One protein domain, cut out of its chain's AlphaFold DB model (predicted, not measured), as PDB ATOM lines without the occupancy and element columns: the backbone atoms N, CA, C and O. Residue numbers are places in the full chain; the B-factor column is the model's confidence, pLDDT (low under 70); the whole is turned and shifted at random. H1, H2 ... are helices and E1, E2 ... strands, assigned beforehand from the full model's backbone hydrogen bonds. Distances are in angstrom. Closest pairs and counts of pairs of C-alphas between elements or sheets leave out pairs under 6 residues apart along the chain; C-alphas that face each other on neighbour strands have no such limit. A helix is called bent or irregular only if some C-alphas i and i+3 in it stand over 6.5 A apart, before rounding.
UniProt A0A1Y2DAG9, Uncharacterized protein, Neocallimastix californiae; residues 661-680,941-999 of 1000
ATOM      1  N   ILE A 661      81.397  46.642  21.350       97.44
ATOM      2  CA  ILE A 661      81.932  46.522  20.004       97.44
ATOM      3  C   ILE A 661      81.646  47.815  19.270       97.44
ATOM      4  O   ILE A 661      80.497  48.246  19.181       97.44
ATOM      5  N   TYR A 662      82.681  48.387  18.679       97.06
ATOM      6  CA  TYR A 662      82.538  49.443  17.691       97.06
ATOM      7  C   TYR A 662      82.781  48.863  16.298       97.06
ATOM      8  O   TYR A 662      83.731  48.104  16.088       97.06
ATOM      9  N   ILE A 663      81.932  49.219  15.333       97.06
ATOM     10  CA  ILE A 663      82.111  48.840  13.929       97.06
ATOM     11  C   ILE A 663      82.122  50.109  13.096       97.06
ATOM     12  O   ILE A 663      81.104  50.786  12.963       97.06
ATOM     13  N   ASN A 664      83.261  50.401  12.480       93.19
ATOM     14  CA  ASN A 664      83.362  51.532  11.578       93.19
ATOM     15  C   ASN A 664      82.532  51.289  10.300       93.19
ATOM     16  O   ASN A 664      82.656  50.256   9.638       93.19
ATOM     17  N   GLU A 665      81.711  52.271   9.931       92.44
ATOM     18  CA  GLU A 665      80.843  52.267   8.746       92.44
ATOM     19  C   GLU A 665      81.590  52.031   7.422       92.44
ATOM     20  O   GLU A 665      81.055  51.384   6.515       92.44
ATOM     21  N   ASP A 666      82.850  52.466   7.311       89.88
ATOM     22  CA  ASP A 666      83.666  52.235   6.114       89.88
ATOM     23  C   ASP A 666      83.896  50.741   5.841       89.88
ATOM     24  O   ASP A 666      84.124  50.356   4.695       89.88
ATOM     25  N   LEU A 667      83.722  49.852   6.828       94.38
ATOM     26  CA  LEU A 667      83.774  48.401   6.617       94.38
ATOM     27  C   LEU A 667      82.684  47.870   5.671       94.38
ATOM     28  O   LEU A 667      82.815  46.748   5.173       94.38
ATOM     29  N   LYS A 668      81.653  48.663   5.339       94.56
ATOM     30  CA  LYS A 668      80.705  48.354   4.250       94.56
ATOM     31  C   LYS A 668      81.393  48.297   2.881       94.56
ATOM     32  O   LYS A 668      80.930  47.585   1.990       94.56
ATOM     33  N   LYS A 669      82.517  49.004   2.726       92.94
ATOM     34  CA  LYS A 669      83.358  49.036   1.518       92.94
ATOM     35  C   LYS A 669      84.345  47.864   1.447       92.94
ATOM     36  O   LYS A 669      84.879  47.581   0.374       92.94
ATOM     37  N   HIS A 670      84.568  47.152   2.554       93.56
ATOM     38  CA  HIS A 670      85.486  46.016   2.630       93.56
ATOM     39  C   HIS A 670      84.752  44.694   2.422       93.56
ATOM     40  O   HIS A 670      83.835  44.352   3.165       93.56
ATOM     41  N   LEU A 671      85.165  43.927   1.411       94.00
ATOM     42  CA  LEU A 671      84.554  42.632   1.111       94.00
ATOM     43  C   LEU A 671      85.154  41.525   1.976       94.00
ATOM     44  O   LEU A 671      86.343  41.544   2.297       94.00
ATOM     45  N   ILE A 672      84.336  40.523   2.304       93.25
ATOM     46  CA  ILE A 672      84.782  39.361   3.081       93.25
ATOM     47  C   ILE A 672      85.873  38.594   2.299       93.25
ATOM     48  O   ILE A 672      85.683  38.328   1.104       93.25
ATOM     49  N   PRO A 673      86.988  38.176   2.939       88.56
ATOM     50  CA  PRO A 673      88.167  37.578   2.292       88.56
ATOM     51  C   PRO A 673      87.989  36.125   1.791       88.56
ATOM     52  O   PRO A 673      88.826  35.256   2.007       88.56
ATOM     53  N   ILE A 674      86.921  35.850   1.036       81.44
ATOM     54  CA  ILE A 674      86.554  34.516   0.514       81.44
ATOM     55  C   ILE A 674      87.455  34.058  -0.658       81.44
ATOM     56  O   ILE A 674      87.492  32.873  -1.030       81.44
ATOM     57  N   ASP A 675      88.142  35.008  -1.293       73.62
ATOM     58  CA  ASP A 675      89.019  34.825  -2.451       73.62
ATOM     59  C   ASP A 675      90.512  34.952  -2.132       73.62
ATOM     60  O   ASP A 675      91.339  34.728  -3.021       73.62
ATOM     61  N   ILE A 676      90.857  35.236  -0.877       73.88
ATOM     62  CA  ILE A 676      92.239  35.361  -0.437       73.88
ATOM     63  C   ILE A 676      92.767  33.970  -0.083       73.88
ATOM     64  O   ILE A 676      92.502  33.420   0.982       73.88
ATOM     65  N   ARG A 677      93.502  33.370  -1.021       67.19
ATOM     66  CA  ARG A 677      94.245  32.125  -0.801       67.19
ATOM     67  C   ARG A 677      95.722  32.442  -0.715       67.19
ATOM     68  O   ARG A 677      96.222  33.190  -1.549       67.19
ATOM     69  N   ASN A 678      96.423  31.802   0.216       61.31
ATOM     70  CA  ASN A 678      97.873  31.911   0.338       61.31
ATOM     71  C   ASN A 678      98.385  33.356   0.520       61.31
ATOM     72  O   ASN A 678      99.420  33.701  -0.051       61.31
ATOM     73  N   ALA A 679      97.681  34.195   1.292       61.94
ATOM     74  CA  ALA A 679      98.154  35.549   1.582       61.94
ATOM     75  C   ALA A 679      99.534  35.524   2.250       61.94
ATOM     76  O   ALA A 679      99.795  34.713   3.140       61.94
ATOM     77  N   ASN A 680     100.416  36.421   1.815       63.84
ATOM     78  CA  ASN A 680     101.723  36.589   2.430       63.84
ATOM     79  C   ASN A 680     101.576  37.373   3.743       63.84
ATOM     80  O   ASN A 680     100.970  38.437   3.753       63.84
ATOM     81  N   ASN A 941      79.855  42.107   2.681       95.19
ATOM     82  CA  ASN A 941      80.879  42.980   3.266       95.19
ATOM     83  C   ASN A 941      81.199  42.630   4.733       95.19
ATOM     84  O   ASN A 941      80.455  41.908   5.403       95.19
ATOM     85  N   MET A 942      82.330  43.143   5.220       96.38
ATOM     86  CA  MET A 942      82.827  42.908   6.576       96.38
ATOM     87  C   MET A 942      81.881  43.459   7.645       96.38
ATOM     88  O   MET A 942      81.641  42.777   8.636       96.38
ATOM     89  N   TYR A 943      81.298  44.640   7.425       97.12
ATOM     90  CA  TYR A 943      80.356  45.260   8.365       97.12
ATOM     91  C   TYR A 943      79.163  44.342   8.678       97.12
ATOM     92  O   TYR A 943      78.833  44.098   9.838       97.12
ATOM     93  N   ASN A 944      78.551  43.758   7.645       96.31
ATOM     94  CA  ASN A 944      77.417  42.849   7.795       96.31
ATOM     95  C   ASN A 944      77.816  41.525   8.461       96.31
ATOM     96  O   ASN A 944      77.056  41.016   9.284       96.31
ATOM     97  N   LEU A 945      78.999  40.979   8.147       96.88
ATOM     98  CA  LEU A 945      79.523  39.792   8.830       96.88
ATOM     99  C   LEU A 945      79.684  40.048  10.331       96.88
ATOM    100  O   LEU A 945      79.220  39.250  11.139       96.88
ATOM    101  N   ILE A 946      80.321  41.159  10.703       97.38
ATOM    102  CA  ILE A 946      80.575  41.493  12.106       97.38
ATOM    103  C   ILE A 946      79.247  41.720  12.832       97.38
ATOM    104  O   ILE A 946      79.049  41.164  13.905       97.38
ATOM    105  N   ASN A 947      78.285  42.415  12.221       97.06
ATOM    106  CA  ASN A 947      76.949  42.578  12.799       97.06
ATOM    107  C   ASN A 947      76.222  41.252  13.068       97.06
ATOM    108  O   ASN A 947      75.500  41.145  14.059       97.06
ATOM    109  N   LEU A 948      76.404  40.233  12.222       97.19
ATOM    110  CA  LEU A 948      75.869  38.895  12.502       97.19
ATOM    111  C   LEU A 948      76.528  38.275  13.741       97.19
ATOM    112  O   LEU A 948      75.829  37.670  14.551       97.19
ATOM    113  N   HIS A 949      77.837  38.469  13.929       97.56
ATOM    114  CA  HIS A 949      78.542  38.044  15.145       97.56
ATOM    115  C   HIS A 949      78.074  38.796  16.387       97.56
ATOM    116  O   HIS A 949      77.825  38.151  17.398       97.56
ATOM    117  N   VAL A 950      77.902  40.121  16.313       96.62
ATOM    118  CA  VAL A 950      77.361  40.932  17.423       96.62
ATOM    119  C   VAL A 950      76.026  40.346  17.885       96.62
ATOM    120  O   VAL A 950      75.857  40.049  19.065       96.62
ATOM    121  N   LYS A 951      75.103  40.112  16.942       96.12
ATOM    122  CA  LYS A 951      73.771  39.567  17.234       96.12
ATOM    123  C   LYS A 951      73.830  38.145  17.793       96.12
ATOM    124  O   LYS A 951      73.176  37.865  18.787       96.12
ATOM    125  N   ALA A 952      74.604  37.255  17.172       96.81
ATOM    126  CA  ALA A 952      74.671  35.850  17.577       96.81
ATOM    127  C   ALA A 952      75.388  35.638  18.919       96.81
ATOM    128  O   ALA A 952      75.032  34.741  19.676       96.81
ATOM    129  N   ARG A 953      76.394  36.466  19.227       96.19
ATOM    130  CA  ARG A 953      77.261  36.327  20.412       96.19
ATOM    131  C   ARG A 953      76.861  37.267  21.556       96.19
ATOM    132  O   ARG A 953      77.620  37.406  22.515       96.19
ATOM    133  N   ASN A 954      75.677  37.888  21.466       93.00
ATOM    134  CA  ASN A 954      75.123  38.844  22.436       93.00
ATOM    135  C   ASN A 954      76.061  40.022  22.765       93.00
ATOM    136  O   ASN A 954      76.167  40.429  23.921       93.00
ATOM    137  N   GLY A 955      76.748  40.550  21.752       93.62
ATOM    138  CA  GLY A 955      77.587  41.740  21.881       93.62
ATOM    139  C   GLY A 955      76.776  43.035  21.902       93.62
ATOM    140  O   GLY A 955      75.678  43.098  21.341       93.62
ATOM    141  N   LYS A 956      77.331  44.088  22.508       95.81
ATOM    142  CA  LYS A 956      76.709  45.420  22.546       95.81
ATOM    143  C   LYS A 956      77.409  46.358  21.564       95.81
ATOM    144  O   LYS A 956      78.593  46.637  21.718       95.81
ATOM    145  N   LEU A 957      76.678  46.853  20.567       96.44
ATOM    146  CA  LEU A 957      77.197  47.864  19.644       96.44
ATOM    147  C   LEU A 957      77.219  49.236  20.339       96.44
ATOM    148  O   LEU A 957      76.199  49.642  20.897       96.44
ATOM    149  N   VAL A 958      78.358  49.926  20.298       96.00
ATOM    150  CA  VAL A 958      78.502  51.324  20.745       96.00
ATOM    151  C   VAL A 958      78.522  52.272  19.547       96.00
ATOM    152  O   VAL A 958      78.890  51.869  18.440       96.00
ATOM    153  N   GLU A 959      78.109  53.525  19.749       90.81
ATOM    154  CA  GLU A 959      78.018  54.515  18.666       90.81
ATOM    155  C   GLU A 959      79.369  55.170  18.372       90.81
ATOM    156  O   GLU A 959      79.656  55.519  17.224       90.81
ATOM    157  N   SER A 960      80.217  55.313  19.393       87.12
ATOM    158  CA  SER A 960      81.543  55.908  19.273       87.12
ATOM    159  C   SER A 960      82.648  54.978  19.756       87.12
ATOM    160  O   SER A 960      82.529  54.309  20.778       87.12
ATOM    161  N   GLU A 961      83.791  55.030  19.070       86.50
ATOM    162  CA  GLU A 961      85.030  54.386  19.514       86.50
ATOM    163  C   GLU A 961      85.441  54.826  20.931       86.50
ATOM    164  O   GLU A 961      85.989  54.033  21.685       86.50
ATOM    165  N   LYS A 962      85.112  56.061  21.335       83.50
ATOM    166  CA  LYS A 962      85.450  56.618  22.657       83.50
ATOM    167  C   LYS A 962      84.740  55.937  23.830       83.50
ATOM    168  O   LYS A 962      85.117  56.169  24.973       83.50
ATOM    169  N   GLU A 963      83.704  55.148  23.565       90.62
ATOM    170  CA  GLU A 963      82.972  54.394  24.589       90.62
ATOM    171  C   GLU A 963      83.651  53.064  24.944       90.62
ATOM    172  O   GLU A 963      83.200  52.373  25.857       90.62
ATOM    173  N   LEU A 964      84.701  52.683  24.211       91.94
ATOM    174  CA  LEU A 964      85.408  51.424  24.414       91.94
ATOM    175  C   LEU A 964      86.399  51.508  25.579       91.94
ATOM    176  O   LEU A 964      87.011  52.544  25.838       91.94
ATOM    177  N   SER A 965      86.586  50.373  26.243       90.88
ATOM    178  CA  SER A 965      87.476  50.196  27.388       90.88
ATOM    179  C   SER A 965      88.257  48.877  27.300       90.88
ATOM    180  O   SER A 965      88.160  48.146  26.313       90.88
ATOM    181  N   GLU A 966      89.072  48.568  28.310       87.31
ATOM    182  CA  GLU A 966      89.878  47.345  28.325       87.31
ATOM    183  C   GLU A 966      89.024  46.081  28.108       87.31
ATOM    184  O   GLU A 966      88.035  45.842  28.799       87.31
ATOM    185  N   GLY A 967      89.420  45.252  27.136       85.75
ATOM    186  CA  GLY A 967      88.702  44.028  26.765       85.75
ATOM    187  C   GLY A 967      87.554  44.221  25.766       85.75
ATOM    188  O   GLY A 967      86.923  43.230  25.383       85.75
ATOM    189  N   ASP A 968      87.288  45.451  25.319       95.12
ATOM    190  CA  ASP A 968      86.362  45.745  24.222       95.12
ATOM    191  C   ASP A 968      87.047  45.637  22.845       95.12
ATOM    192  O   ASP A 968      88.275  45.547  22.738       95.12
ATOM    193  N   ILE A 969      86.252  45.620  21.767       95.75
ATOM    194  CA  ILE A 969      86.749  45.377  20.401       95.75
ATOM    195  C   ILE A 969      86.340  46.504  19.449       95.75
ATOM    196  O   ILE A 969      85.166  46.849  19.328       95.75
ATOM    197  N   ALA A 970      87.307  47.014  18.688       95.75
ATOM    198  CA  ALA A 970      87.086  47.962  17.605       95.75
ATOM    199  C   ALA A 970      87.370  47.307  16.247       95.75
ATOM    200  O   ALA A 970      88.505  46.937  15.940       95.75
ATOM    201  N   PHE A 971      86.349  47.209  15.394       96.19
ATOM    202  CA  PHE A 971      86.528  46.837  13.994       96.19
ATOM    203  C   PHE A 971      86.689  48.089  13.141       96.19
ATOM    204  O   PHE A 971      85.750  48.871  12.970       96.19
ATOM    205  N   VAL A 972      87.879  48.255  12.568       90.69
ATOM    206  CA  VAL A 972      88.277  49.474  11.853       90.69
ATOM    207  C   VAL A 972      88.933  49.142  10.506       90.69
ATOM    208  O   VAL A 972      89.596  48.112  10.382       90.69
ATOM    209  N   PRO A 973      88.762  49.974   9.459       84.94
ATOM    210  CA  PRO A 973      89.384  49.735   8.151       84.94
ATOM    211  C   PRO A 973      90.918  49.848   8.205       84.94
ATOM    212  O   PRO A 973      91.627  49.109   7.521       84.94
ATOM    213  N   CYS A 974      91.425  50.736   9.058       77.19
ATOM    214  CA  CYS A 974      92.830  50.959   9.377       77.19
ATOM    215  C   CYS A 974      92.952  51.306  10.869       77.19
ATOM    216  O   CYS A 974      91.956  51.648  11.499       77.19
ATOM    217  N   LEU A 975      94.154  51.187  11.443       76.56
ATOM    218  CA  LEU A 975      94.360  51.620  12.827       76.56
ATOM    219  C   LEU A 975      94.164  53.143  12.916       76.56
ATOM    220  O   LEU A 975      94.688  53.843  12.040       76.56
ATOM    221  N   PRO A 976      93.438  53.642  13.933       68.31
ATOM    222  CA  PRO A 976      93.300  55.076  14.163       68.31
ATOM    223  C   PRO A 976      94.656  55.696  14.502       68.31
ATOM    224  O   PRO A 976      95.574  55.003  14.953       68.31
ATOM    225  N   TYR A 977      94.762  57.019  14.337       60.66
ATOM    226  CA  TYR A 977      95.964  57.757  14.739       60.66
ATOM    227  C   TYR A 977      96.357  57.492  16.207       60.66
ATOM    228  O   TYR A 977      97.542  57.372  16.524       60.66
ATOM    229  N   LYS A 978      95.359  57.344  17.091       58.09
ATOM    230  CA  LYS A 978      95.526  56.983  18.501       58.09
ATOM    231  C   LYS A 978      94.612  55.809  18.848       58.09
ATOM    232  O   LYS A 978      93.401  55.910  18.708       58.09
ATOM    233  N   CYS A 979      95.201  54.706  19.305       72.31
ATOM    234  CA  CYS A 979      94.455  53.550  19.808       72.31
ATOM    235  C   CYS A 979      94.168  53.719  21.307       72.31
ATOM    236  O   CYS A 979      95.031  54.187  22.052       72.31
ATOM    237  N   ILE A 980      92.981  53.309  21.750       76.31
ATOM    238  CA  ILE A 980      92.605  53.269  23.168       76.31
ATOM    239  C   ILE A 980      93.325  52.092  23.838       76.31
ATOM    240  O   ILE A 980      93.339  50.977  23.311       76.31
ATOM    241  N   GLU A 981      93.946  52.335  24.994       72.12
ATOM    242  CA  GLU A 981      94.659  51.287  25.721       72.12
ATOM    243  C   GLU A 981      93.702  50.167  26.167       72.12
ATOM    244  O   GLU A 981      92.586  50.415  26.613       72.12
ATOM    245  N   GLY A 982      94.139  48.914  26.015       73.25
ATOM    246  CA  GLY A 982      93.361  47.735  26.403       73.25
ATOM    247  C   GLY A 982      92.265  47.322  25.410       73.25
ATOM    248  O   GLY A 982      91.722  46.226  25.550       73.25
ATOM    249  N   VAL A 983      91.969  48.137  24.391       86.19
ATOM    250  CA  VAL A 983      91.007  47.808  23.325       86.19
ATOM    251  C   VAL A 983      91.675  46.959  22.244       86.19
ATOM    252  O   VAL A 983      92.773  47.258  21.767       86.19
ATOM    253  N   GLN A 984      90.994  45.901  21.806       89.25
ATOM    254  CA  GLN A 984      91.455  45.077  20.695       89.25
ATOM    255  C   GLN A 984      91.001  45.671  19.356       89.25
ATOM    256  O   GLN A 984      89.822  45.631  19.006       89.25
ATOM    257  N   TYR A 985      91.952  46.153  18.559       88.19
ATOM    258  CA  TYR A 985      91.689  46.618  17.197       88.19
ATOM    259  C   TYR A 985      91.835  45.476  16.190       88.19
ATOM    260  O   TYR A 985      92.873  44.816  16.135       88.19
ATOM    261  N   ILE A 986      90.799  45.257  15.376       91.75
ATOM    262  CA  ILE A 986      90.775  44.231  14.327       91.75
ATOM    263  C   ILE A 986      90.504  44.895  12.977       91.75
ATOM    264  O   ILE A 986      89.489  45.568  12.781       91.75
ATOM    265  N   ARG A 987      91.399  44.657  12.016       90.69
ATOM    266  CA  ARG A 987      91.306  45.159  10.643       90.69
ATOM    267  C   ARG A 987      90.946  44.052   9.658       90.69
ATOM    268  O   ARG A 987      91.257  42.883   9.892       90.69
ATOM    269  N   PRO A 988      90.414  44.402   8.472       89.69
ATOM    270  CA  PRO A 988      90.217  43.449   7.378       89.69
ATOM    271  C   PRO A 988      91.490  42.697   6.946       89.69
ATOM    272  O   PRO A 988      91.391  41.639   6.329       89.69
ATOM    273  N   THR A 989      92.673  43.240   7.247       85.69
ATOM    274  CA  THR A 989      93.985  42.655   6.929       85.69
ATOM    275  C   THR A 989      94.516  41.697   7.985       85.69
ATOM    276  O   THR A 989      95.462  40.962   7.697       85.69
ATOM    277  N   ASP A 990      93.896  41.635   9.167       87.00
ATOM    278  CA  ASP A 990      94.240  40.682  10.224       87.00
ATOM    279  C   ASP A 990      93.602  39.315   9.898       87.00
ATOM    280  O   ASP A 990      92.735  38.787  10.597       87.00
ATOM    281  N   LEU A 991      93.994  38.772   8.739       87.38
ATOM    282  CA  LEU A 991      93.338  37.650   8.068       87.38
ATOM    283  C   LEU A 991      93.332  36.372   8.892       87.38
ATOM    284  O   LEU A 991      92.400  35.590   8.763       87.38
ATOM    285  N   ASP A 992      94.356  36.130   9.706       85.25
ATOM    286  CA  ASP A 992      94.377  34.950  10.558       85.25
ATOM    287  C   ASP A 992      93.229  34.996  11.570       85.25
ATOM    288  O   ASP A 992      92.540  33.994  11.691       85.25
ATOM    289  N   ILE A 993      92.944  36.158  12.172       89.75
ATOM    290  CA  ILE A 993      91.799  36.368  13.076       89.75
ATOM    291  C   ILE A 993      90.479  36.286  12.304       89.75
ATOM    292  O   ILE A 993      89.587  35.519  12.662       89.75
ATOM    293  N   ILE A 994      90.334  37.044  11.209       92.62
ATOM    294  CA  ILE A 994      89.078  37.069  10.441       92.62
ATOM    295  C   ILE A 994      88.712  35.667   9.936       92.62
ATOM    296  O   ILE A 994      87.561  35.243  10.053       92.62
ATOM    297  N   LEU A 995      89.687  34.929   9.402       90.62
ATOM    298  CA  LEU A 995      89.466  33.602   8.837       90.62
ATOM    299  C   LEU A 995      89.288  32.512   9.903       90.62
ATOM    300  O   LEU A 995      88.600  31.532   9.615       90.62
ATOM    301  N   SER A 996      89.904  32.642  11.084       89.50
ATOM    302  CA  SER A 996      89.851  31.623  12.143       89.50
ATOM    303  C   SER A 996      88.766  31.852  13.189       89.50
ATOM    304  O   SER A 996      88.353  30.879  13.815       89.50
ATOM    305  N   GLU A 997      88.305  33.083  13.406       90.81
ATOM    306  CA  GLU A 997      87.321  33.413  14.447       90.81
ATOM    307  C   GLU A 997      85.972  33.804  13.846       90.81
ATOM    308  O   GLU A 997      84.936  33.313  14.298       90.81
ATOM    309  N   TYR A 998      85.975  34.616  12.785       92.81
ATOM    310  CA  TYR A 998      84.754  35.211  12.226       92.81
ATOM    311  C   TYR A 998      84.203  34.471  10.999       92.81
ATOM    312  O   TYR A 998      83.052  34.680  10.613       92.81
ATOM    313  N   MET A 999      84.994  33.579  10.402       91.12
ATOM    314  CA  MET A 999      84.633  32.812   9.204       91.12
ATOM    315  C   MET A 999      84.679  31.286   9.367       91.12
ATOM    316  O   MET A 999      84.305  30.579   8.423       91.12
TER     317      MET A 999
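This is residues 661 to 680 and 941 to 999 of the 1000 residues of an uncharacterized protein of Neocallimastix californiae (UniProt A0A1Y2DAG9). A small parallel sheet of three very short strands, E1, E2 and E3 side by side, has helices set loosely round it and much loop. H2 grazes the sheet, mostly near E1, H1 follows just after E1, and H3 comes shortly after E3; two long loops, residues 953 to 968 and 972 to 983, lead from H2 to E2 and from E2 to E3, and the stretch from residue 670 to 680 runs out to a cut. The printed part has 79 residues with three named helices and three named strands, in the order E1 H1 H2 E2 E3 H3, and the sheet's order is E1 E2 E3, parallel throughout. The class is mixed, helices and strands, with only 33 of the 79 printed residues in named elements. The whole is compact, with a radius of gyration of the C-alphas of 12.4 A, and the C-alphas span 35 by 28 by 21 A.

E1, residues 661 to 663, begins at C-alpha 661 at (81.932, 46.522, 20.004) and is 6.5 A long from first to last C-alpha. H1, residues 665 to 669, follows and is 8.3 A long. After the cut comes H2, residues 942 to 952, the longest helix, 15.4 A from C-alpha 942 at (82.827, 42.908, 6.576) to C-alpha 952. E2, residues 969 to 971, is 6.6 A long. E3, residues 984 to 986, is 6.5 A long. H3, residues 991 to 998, is 9.8 A long and ends at C-alpha 998 at (84.754, 35.211, 12.226); it is neither bent nor irregular, but only just: C-alphas 995 and 998 are 6.0 A apart.

In the sheet E2 is the inner strand, and E1 and E3 are the edge strands. E1 and E2 are parallel, with 9 degrees between their directions; C-alphas 662 and 970 face each other at 4.8 A, and N 662 and O 969 are within hydrogen-bond range at 3.0 A, as are N 971 and O 662 at 2.9 A. E2 and E3 are parallel, with 21 degrees between their directions; C-alphas 969 and 984 face each other at 4.7 A, and N 970 and O 984 are within hydrogen-bond range at 2.9 A. H2 is on the sheet but only grazes it, with residues 942 to 950; the closest C-alphas of E1 and H2 are those of Ile 663 and Tyr 943, 6.8 A apart. H1 is not on the sheet. H1 touches H2, and their closest C-alphas are those of Leu 667 and Tyr 943, 5.0 A apart. H2 and H3 only just touch, with 3 pairs of C-alphas within 8 A, the closest being those of His 949 and Tyr 998 at 7.4 A. They run the same way at a shallow tilt of 32 degrees, only just short of steep. H3 is not on the sheet, and it is apart from H1. In H2 and H3 every O i to N i+4 pair is within hydrogen-bond range; in H1 0 of 1 is, while 2 of its 2 O i to N i+3 pairs are.

The two C-alphas farthest apart are those of Asn 678 and Glu 963, 36.3 A. Residues 681 to 940 are not printed, and C-alphas 680 and 941 are 21.8 A apart across that cut, which lies in the link from H1 to H2. The links from H2 to E2, with 16 residues, and from E2 to E3, with 12, are long; those from E1 to H1 and from E3 to H3 are tight. The mean pLDDT of the printed part is 87.8, and the model's confidence is under 70 at residues 677 to 680 and 976 to 978.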